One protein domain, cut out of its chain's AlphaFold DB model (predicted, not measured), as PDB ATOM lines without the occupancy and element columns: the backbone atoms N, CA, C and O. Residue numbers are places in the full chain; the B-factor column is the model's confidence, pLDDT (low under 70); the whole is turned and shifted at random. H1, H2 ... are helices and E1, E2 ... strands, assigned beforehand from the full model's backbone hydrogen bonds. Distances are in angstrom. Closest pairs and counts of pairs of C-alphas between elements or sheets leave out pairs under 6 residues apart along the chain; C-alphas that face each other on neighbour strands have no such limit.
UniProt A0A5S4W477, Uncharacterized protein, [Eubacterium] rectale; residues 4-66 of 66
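This is residues 4 to 66 of the 66 residues of an uncharacterized protein of [Eubacterium] rectale (UniProt A0A5S4W477). A small three-stranded sheet, E2 E1 E5, has one short helix, H1, crossing over one of its faces, and a separate little hairpin, E3 and E4, is set off from it, joined to the sheet by a long loop, residues 22 to 34. The printed part has 63 residues, with the order E1 E2 E3 E4 H1 E5; the class is mixed, helices and strands, though under half of the residues are in named elements. The three-stranded sheet is mixed and the hairpin antiparallel. The whole is compact, radius of gyration of the C-alphas 11.5 A, and flat, spanning 33 by 28 by 14 A.

E1, residues 4 to 7, begins at C-alpha 4 (-4.058, 13.500, -45.666) and is 9.4 A long. E2, residues 16 to 21, is the longest strand, 14.0 A. E3 is residues 35 to 37 and E4 residues 44 to 46, each 6.5 A. H1, residues 52 to 58, measures 10.3 A. E5, residues 63 to 65, measures 6.4 A and ends at C-alpha 65 (-11.096, 11.023, -52.491).

E1 and E2 form an antiparallel hairpin, with N 4 and O 20 2.8 A apart, within hydrogen-bond range. E5 is parallel to E1, with N 64 and O 5 at 2.8 A. H1 is on this sheet at a height over the sheet of 9.0 A, across the strands at 66 degrees to E1 on the local plane; its closest C-alphas to E5 are those of His 58 and Phe 64, 6.3 A. In H1 every O i to N i+4 pair is within hydrogen-bond range. E3 and E4 form an antiparallel hairpin, N 36 and O 45 at 2.9 A. The closest C-alphas of E2 and E3, Phe 17 and Leu 36, are 6.9 A apart; E4 is apart from E1, E2 and E5.

The two C-alphas farthest apart, of His 12 and Asn 25, are 34.0 A apart. The printed part has no cut. The link from E2 to E3 is long. The mean pLDDT of the printed part is 87.6; residues 26 to 27 are under 70.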
ATOM      1  N   ILE A   4      -3.271  13.926 -44.513       94.25
ATOM      2  CA  ILE A   4      -4.058  13.500 -45.666       94.25
ATOM      3  C   ILE A   4      -5.462  14.094 -45.540       94.25
ATOM      4  O   ILE A   4      -6.131  13.971 -44.513       94.25
ATOM      5  N   GLU A   5      -5.919  14.770 -46.586       95.69
ATOM      6  CA  GLU A   5      -7.255  15.344 -46.658       95.69
ATOM      7  C   GLU A   5      -8.245  14.334 -47.232       95.69
ATOM      8  O   GLU A   5      -8.151  13.961 -48.399       95.69
ATOM      9  N   ILE A   6      -9.244  13.942 -46.443       92.88
ATOM     10  CA  ILE A   6     -10.329  13.079 -46.912       92.88
ATOM     11  C   ILE A   6     -11.411  13.969 -47.519       92.88
ATOM     12  O   ILE A   6     -12.073  14.736 -46.812       92.88
ATOM     13  N   ARG A   7     -11.598  13.892 -48.837       93.75
ATOM     14  CA  ARG A   7     -12.499  14.772 -49.596       93.75
ATOM     15  C   ARG A   7     -13.534  13.998 -50.395       93.75
ATOM     16  O   ARG A   7     -13.290  12.899 -50.871       93.75
ATOM     17  N   CYS A   8     -14.695  14.609 -50.612       93.75
ATOM     18  CA  CYS A   8     -15.714  14.044 -51.488       93.75
ATOM     19  C   CYS A   8     -15.197  13.921 -52.927       93.75
ATOM     20  O   CYS A   8     -14.786  14.915 -53.524       93.75
ATOM     21  N   ARG A   9     -15.300  12.721 -53.509       91.44
ATOM     22  CA  ARG A   9     -14.824  12.416 -54.868       91.44
ATOM     23  C   ARG A   9     -15.576  13.124 -55.990       91.44
ATOM     24  O   ARG A   9     -15.121  13.124 -57.127       91.44
ATOM     25  N   ASN A  10     -16.753  13.687 -55.711       89.31
ATOM     26  CA  ASN A  10     -17.502  14.418 -56.727       89.31
ATOM     27  C   ASN A  10     -16.742  15.706 -57.086       89.31
ATOM     28  O   ASN A  10     -16.592  16.583 -56.232       89.31
ATOM     29  N   GLY A  11     -16.306  15.826 -58.344       81.19
ATOM     30  CA  GLY A  11     -15.518  16.961 -58.842       81.19
ATOM     31  C   GLY A  11     -16.211  18.320 -58.697       81.19
ATOM     32  O   GLY A  11     -15.548  19.321 -58.456       81.19
ATOM     33  N   HIS A  12     -17.547  18.358 -58.715       88.38
ATOM     34  CA  HIS A  12     -18.319  19.584 -58.474       88.38
ATOM     35  C   HIS A  12     -18.507  19.896 -56.979       88.38
ATOM     36  O   HIS A  12     -19.130  20.899 -56.621       88.38
ATOM     37  N   CYS A  13     -18.006  19.044 -56.084       91.75
ATOM     38  CA  CYS A  13     -18.112  19.198 -54.639       91.75
ATOM     39  C   CYS A  13     -16.754  19.387 -53.978       91.75
ATOM     40  O   CYS A  13     -16.550  20.421 -53.347       91.75
ATOM     41  N   ASN A  14     -15.867  18.392 -54.099       91.75
ATOM     42  CA  ASN A  14     -14.525  18.362 -53.509       91.75
ATOM     43  C   ASN A  14     -14.467  18.787 -52.020       91.75
ATOM     44  O   ASN A  14     -13.452  19.291 -51.527       91.75
ATOM     45  N   ARG A  15     -15.585  18.632 -51.295       93.44
ATOM     46  CA  ARG A  15     -15.729  19.091 -49.910       93.44
ATOM     47  C   ARG A  15     -14.857  18.243 -48.995       93.44
ATOM     48  O   ARG A  15     -14.883  17.020 -49.094       93.44
ATOM     49  N   LEU A  16     -14.134  18.905 -48.097       93.19
ATOM     50  CA  LEU A  16     -13.385  18.254 -47.030       93.19
ATOM     51  C   LEU A  16     -14.350  17.614 -46.028       93.19
ATOM     52  O   LEU A  16     -15.259  18.281 -45.531       93.19
ATOM     53  N   PHE A  17     -14.142  16.331 -45.757       91.62
ATOM     54  CA  PHE A  17     -14.814  15.604 -44.689       91.62
ATOM     55  C   PHE A  17     -14.018  15.687 -43.393       91.62
ATOM     56  O   PHE A  17     -14.558  16.095 -42.371       91.62
ATOM     57  N   MET A  18     -12.737  15.326 -43.450       90.50
ATOM     58  CA  MET A  18     -11.840  15.334 -42.300       90.50
ATOM     59  C   MET A  18     -10.378  15.380 -42.746       90.50
ATOM     60  O   MET A  18     -10.058  15.075 -43.896       90.50
ATOM     61  N   ASN A  19      -9.496  15.745 -41.818       93.00
ATOM     62  CA  ASN A  19      -8.060  15.553 -41.975       93.00
ATOM     63  C   ASN A  19      -7.653  14.303 -41.194       93.00
ATOM     64  O   ASN A  19      -8.050  14.149 -40.039       93.00
ATOM     65  N   TYR A  20      -6.843  13.459 -41.813       90.88
ATOM     66  CA  TYR A  20      -6.082  12.433 -41.124       90.88
ATOM     67  C   TYR A  20      -4.655  12.941 -40.908       90.88
ATOM     68  O   TYR A  20      -4.051  13.485 -41.831       90.88
ATOM     69  N   TYR A  21      -4.126  12.795 -39.698       91.44
ATOM     70  CA  TYR A  21      -2.756  13.180 -39.371       91.44
ATOM     71  C   TYR A  21      -1.926  11.913 -39.231       91.44
ATOM     72  O   TYR A  21      -2.223  11.089 -38.370       91.44
ATOM     73  N   VAL A  22      -0.927  11.761 -40.099       89.06
ATOM     74  CA  VAL A  22      -0.117  10.544 -40.191       89.06
ATOM     75  C   VAL A  22       0.655  10.357 -38.893       89.06
ATOM     76  O   VAL A  22       1.329  11.273 -38.414       89.06
ATOM     77  N   THR A  23       0.527   9.163 -38.328       87.25
ATOM     78  CA  THR A  23       1.118   8.786 -37.044       87.25
ATOM     79  C   THR A  23       2.412   7.994 -37.219       87.25
ATOM     80  O   THR A  23       3.229   7.976 -36.302       87.25
ATOM     81  N   GLY A  24       2.617   7.366 -38.385       81.50
ATOM     82  CA  GLY A  24       3.794   6.552 -38.702       81.50
ATOM     83  C   GLY A  24       3.757   5.150 -38.088       81.50
ATOM     84  O   GLY A  24       4.643   4.337 -38.342       81.50
ATOM     85  N   ASN A  25       2.727   4.854 -37.301       74.69
ATOM     86  CA  ASN A  25       2.409   3.516 -36.846       74.69
ATOM     87  C   ASN A  25       1.257   3.061 -37.738       74.69
ATOM     88  O   ASN A  25       0.233   3.735 -37.758       74.69
ATOM     89  N   ASN A  26       1.409   1.966 -38.488       67.50
ATOM     90  CA  ASN A  26       0.365   1.434 -39.377       67.50
ATOM     91  C   ASN A  26      -0.810   0.861 -38.560       67.50
ATOM     92  O   ASN A  26      -1.018  -0.349 -38.497       67.50
ATOM     93  N   VAL A  27      -1.501   1.734 -37.836       68.00
ATOM     94  CA  VAL A  27      -2.563   1.408 -36.898       68.00
ATOM     95  C   VAL A  27      -3.889   1.334 -37.634       68.00
ATOM     96  O   VAL A  27      -4.178   2.126 -38.538       68.00
ATOM     97  N   ASP A  28      -4.721   0.393 -37.201       70.94
ATOM     98  CA  ASP A  28      -6.133   0.404 -37.542       70.94
ATOM     99  C   ASP A  28      -6.767   1.672 -36.975       70.94
ATOM    100  O   ASP A  28      -6.651   1.986 -35.789       70.94
ATOM    101  N   LEU A  29      -7.462   2.412 -37.834       74.19
ATOM    102  CA  LEU A  29      -8.022   3.710 -37.468       74.19
ATOM    103  C   LEU A  29      -9.250   3.595 -36.556       74.19
ATOM    104  O   LEU A  29      -9.747   4.615 -36.084       74.19
ATOM    105  N   ASN A  30      -9.754   2.375 -36.325       73.06
ATOM    106  CA  ASN A  30     -10.959   2.076 -35.545       73.06
ATOM    107  C   ASN A  30     -12.134   3.017 -35.871       73.06
ATOM    108  O   ASN A  30     -12.856   3.476 -34.990       73.06
ATOM    109  N   LEU A  31     -12.332   3.309 -37.161       77.12
ATOM    110  CA  LEU A  31     -13.425   4.162 -37.647       77.12
ATOM    111  C   LEU A  31     -14.710   3.371 -37.934       77.12
ATOM    112  O   LEU A  31     -15.680   3.923 -38.461       77.12
ATOM    113  N   GLU A  32     -14.734   2.083 -37.585       77.62
ATOM    114  CA  GLU A  32     -15.917   1.250 -37.743       77.62
ATOM    115  C   GLU A  32     -17.075   1.819 -36.906       77.62
ATOM    116  O   GLU A  32     -16.934   2.112 -35.722       77.62
ATOM    117  N   GLY A  33     -18.222   2.026 -37.555       79.19
ATOM    118  CA  GLY A  33     -19.401   2.651 -36.947       79.19
ATOM    119  C   GLY A  33     -19.556   4.150 -37.222       79.19
ATOM    120  O   GLY A  33     -20.641   4.680 -36.990       79.19
ATOM    121  N   PHE A  34     -18.547   4.830 -37.782       84.31
ATOM    122  CA  PHE A  34     -18.686   6.227 -38.201       84.31
ATOM    123  C   PHE A  34     -19.189   6.364 -39.643       84.31
ATOM    124  O   PHE A  34     -18.694   5.732 -40.584       84.31
ATOM    125  N   GLU A  35     -20.145   7.276 -39.821       88.62
ATOM    126  CA  GLU A  35     -20.617   7.734 -41.123       88.62
ATOM    127  C   GLU A  35     -20.345   9.230 -41.296       88.62
ATOM    128  O   GLU A  35     -20.631  10.038 -40.413       88.62
ATOM    129  N   LEU A  36     -19.836   9.617 -42.465       88.31
ATOM    130  CA  LEU A  36     -19.622  11.014 -42.834       88.31
ATOM    131  C   LEU A  36     -20.532  11.375 -44.001       88.31
ATOM    132  O   LEU A  36     -20.415  10.836 -45.103       88.31
ATOM    133  N   LYS A  37     -21.452  12.313 -43.776       89.94
ATOM    134  CA  LYS A  37     -22.387  12.779 -44.800       89.94
ATOM    135  C   LYS A  37     -21.890  14.056 -45.460       89.94
ATOM    136  O   LYS A  37     -21.558  15.043 -44.807       89.94
ATOM    137  N   CYS A  38     -21.871  14.067 -46.788       91.06
ATOM    138  CA  CYS A  38     -21.570  15.270 -47.548       91.06
ATOM    139  C   CYS A  38     -22.821  16.134 -47.625       91.06
ATOM    140  O   CYS A  38     -23.771  15.779 -48.316       91.06
ATOM    141  N   GLU A  39     -22.821  17.312 -47.012       87.19
ATOM    142  CA  GLU A  39     -24.016  18.160 -47.054       87.19
ATOM    143  C   GLU A  39     -24.360  18.703 -48.447       87.19
ATOM    144  O   GLU A  39     -25.524  19.007 -48.705       87.19
ATOM    145  N   LYS A  40     -23.384  18.775 -49.363       89.69
ATOM    146  CA  LYS A  40     -23.609  19.238 -50.740       89.69
ATOM    147  C   LYS A  40     -24.141  18.123 -51.644       89.69
ATOM    148  O   LYS A  40     -25.134  18.316 -52.329       89.69
ATOM    149  N   CYS A  41     -23.497  16.955 -51.637       91.06
ATOM    150  CA  CYS A  41     -23.871  15.837 -52.513       91.06
ATOM    151  C   CYS A  41     -24.856  14.852 -51.882       91.06
ATOM    152  O   CYS A  41     -25.261  13.905 -52.547       91.06
ATOM    153  N   LYS A  42     -25.143  14.993 -50.585       90.06
ATOM    154  CA  LYS A  42     -25.908  14.054 -49.745       90.06
ATOM    155  C   LYS A  42     -25.370  12.614 -49.704       90.06
ATOM    156  O   LYS A  42     -25.960  11.764 -49.047       90.06
ATOM    157  N   ARG A  43     -24.216  12.359 -50.330       89.62
ATOM    158  CA  ARG A  43     -23.471  11.097 -50.293       89.62
ATOM    159  C   ARG A  43     -22.987  10.815 -48.873       89.62
ATOM    160  O   ARG A  43     -22.466  11.718 -48.218       89.62
ATOM    161  N   VAL A  44     -23.142   9.572 -48.438       88.50
ATOM    162  CA  VAL A  44     -22.659   9.079 -47.147       88.50
ATOM    163  C   VAL A  44     -21.431   8.214 -47.389       88.50
ATOM    164  O   VAL A  44     -21.448   7.327 -48.242       88.50
ATOM    165  N   LEU A  45     -20.363   8.504 -46.660       87.75
ATOM    166  CA  LEU A  45     -19.163   7.692 -46.577       87.75
ATOM    167  C   LEU A  45     -19.226   6.853 -45.305       87.75
ATOM    168  O   LEU A  45     -19.439   7.396 -44.224       87.75
ATOM    169  N   ARG A  46     -18.991   5.550 -45.439       87.81
ATOM    170  CA  ARG A  46     -18.840   4.620 -44.315       87.81
ATOM    171  C   ARG A  46     -17.383   4.218 -44.230       87.81
ATOM    172  O   ARG A  46     -16.874   3.604 -45.165       87.81
ATOM    173  N   LEU A  47     -16.720   4.565 -43.134       82.62
ATOM    174  CA  LEU A  47     -15.302   4.271 -42.956       82.62
ATOM    175  C   LEU A  47     -15.118   2.886 -42.329       82.62
ATOM    176  O   LEU A  47     -14.692   2.752 -41.189       82.62
ATOM    177  N   LYS A  48     -15.453   1.837 -43.089       82.44
ATOM    178  CA  LYS A  48     -15.223   0.446 -42.680       82.44
ATOM    179  C   LYS A  48     -13.868  -0.044 -43.196       82.44
ATOM    180  O   LYS A  48     -13.603   0.090 -44.385       82.44
ATOM    181  N   ASN A  49     -13.060  -0.650 -42.323       79.69
ATOM    182  CA  ASN A  49     -11.763  -1.262 -42.658       79.69
ATOM    183  C   ASN A  49     -10.734  -0.295 -43.283       79.69
ATOM    184  O   ASN A  49      -9.954  -0.700 -44.140       79.69
ATOM    185  N   TYR A  50     -10.741   0.983 -42.894       85.00
ATOM    186  CA  TYR A  50      -9.712   1.934 -43.327       85.00
ATOM    187  C   TYR A  50      -8.516   1.912 -42.371       85.00
ATOM    188  O   TYR A  50      -8.686   2.075 -41.163       85.00
ATOM    189  N   THR A  51      -7.320   1.763 -42.936       86.94
ATOM    190  CA  THR A  51      -6.028   1.831 -42.239       86.94
ATOM    191  C   THR A  51      -5.259   3.082 -42.664       86.94
ATOM    192  O   THR A  51      -5.563   3.680 -43.702       86.94
ATOM    193  N   GLU A  52      -4.243   3.473 -41.888       88.56
ATOM    194  CA  GLU A  52      -3.305   4.538 -42.287       88.56
ATOM    195  C   GLU A  52      -2.693   4.249 -43.668       88.56
ATOM    196  O   GLU A  52      -2.692   5.118 -44.542       88.56
ATOM    197  N   GLN A  53      -2.262   3.003 -43.895       89.38
ATOM    198  CA  GLN A  53      -1.692   2.565 -45.166       89.38
ATOM    199  C   GLN A  53      -2.649   2.765 -46.349       89.38
ATOM    200  O   GLN A  53      -2.219   3.265 -47.386       89.38
ATOM    201  N   ILE A  54      -3.950   2.472 -46.201       89.44
ATOM    202  CA  ILE A  54      -4.933   2.707 -47.275       89.44
ATOM    203  C   ILE A  54      -4.976   4.187 -47.655       89.44
ATOM    204  O   ILE A  54      -5.000   4.510 -48.845       89.44
ATOM    205  N   PHE A  55      -4.984   5.087 -46.668       90.00
ATOM    206  CA  PHE A  55      -4.988   6.520 -46.942       90.00
ATOM    207  C   PHE A  55      -3.705   6.972 -47.621       90.00
ATOM    208  O   PHE A  55      -3.785   7.755 -48.560       90.00
ATOM    209  N   MET A  56      -2.549   6.473 -47.188       90.75
ATOM    210  CA  MET A  56      -1.273   6.808 -47.814       90.75
ATOM    211  C   MET A  56      -1.219   6.343 -49.274       90.75
ATOM    212  O   MET A  56      -1.000   7.169 -50.157       90.75
ATOM    213  N   GLU A  57      -1.484   5.060 -49.535       92.50
ATOM    214  CA  GLU A  57      -1.363   4.439 -50.864       92.50
ATOM    215  C   GLU A  57      -2.321   5.027 -51.902       92.50
ATOM    216  O   GLU A  57      -1.985   5.113 -53.080       92.50
ATOM    217  N   HIS A  58      -3.517   5.430 -51.473       92.75
ATOM    218  CA  HIS A  58      -4.569   5.905 -52.373       92.75
ATOM    219  C   HIS A  58      -4.752   7.426 -52.330       92.75
ATOM    220  O   HIS A  58      -5.681   7.957 -52.951       92.75
ATOM    221  N   SER A  59      -3.917   8.141 -51.573       93.44
ATOM    222  CA  SER A  59      -3.892   9.598 -51.624       93.44
ATOM    223  C   SER A  59      -3.060  10.087 -52.804       93.44
ATOM    224  O   SER A  59      -1.967   9.601 -53.075       93.44
ATOM    225  N   GLU A  60      -3.563  11.108 -53.485       94.56
ATOM    226  CA  GLU A  60      -2.837  11.812 -54.538       94.56
ATOM    227  C   GLU A  60      -2.523  13.221 -54.042       94.56
ATOM    228  O   GLU A  60      -3.439  13.996 -53.751       94.56
ATOM    229  N   ASN A  61      -1.236  13.561 -53.932       93.44
ATOM    230  CA  ASN A  61      -0.771  14.854 -53.411       93.44
ATOM    231  C   ASN A  61      -1.396  15.208 -52.044       93.44
ATOM    232  O   ASN A  61      -1.843  16.335 -51.823       93.44
ATOM    233  N   GLY A  62      -1.483  14.222 -51.144       93.88
ATOM    234  CA  GLY A  62      -2.065  14.392 -49.810       93.88
ATOM    235  C   GLY A  62      -3.593  14.496 -49.789       93.88
ATOM    236  O   GLY A  62      -4.159  14.894 -48.773       93.88
ATOM    237  N   VAL A  63      -4.284  14.150 -50.881       95.31
ATOM    238  CA  VAL A  63      -5.752  14.141 -50.953       95.31
ATOM    239  C   VAL A  63      -6.265  12.733 -51.233       95.31
ATOM    240  O   VAL A  63      -5.999  12.164 -52.287       95.31
ATOM    241  N   PHE A  64      -7.077  12.204 -50.321       94.31
ATOM    242  CA  PHE A  64      -7.795  10.943 -50.479       94.31
ATOM    243  C   PHE A  64      -9.268  11.216 -50.824       94.31
ATOM    244  O   PHE A  64      -9.978  11.898 -50.079       94.31
ATOM    245  N   ARG A  65      -9.745  10.724 -51.976       92.88
ATOM    246  CA  ARG A  65     -11.096  11.023 -52.491       92.88
ATOM    247  C   ARG A  65     -12.059   9.850 -52.333       92.88
ATOM    248  O   ARG A  65     -11.778   8.751 -52.796       92.88
ATOM    249  N   VAL A  66     -13.238  10.121 -51.763       88.81
ATOM    250  CA  VAL A  66     -14.250   9.114 -51.360       88.81
ATOM    251  C   VAL A  66     -15.691   9.434 -51.770       88.81
ATOM    252  O   VAL A  66     -16.069  10.629 -51.831       88.81
TER     253      VAL A  66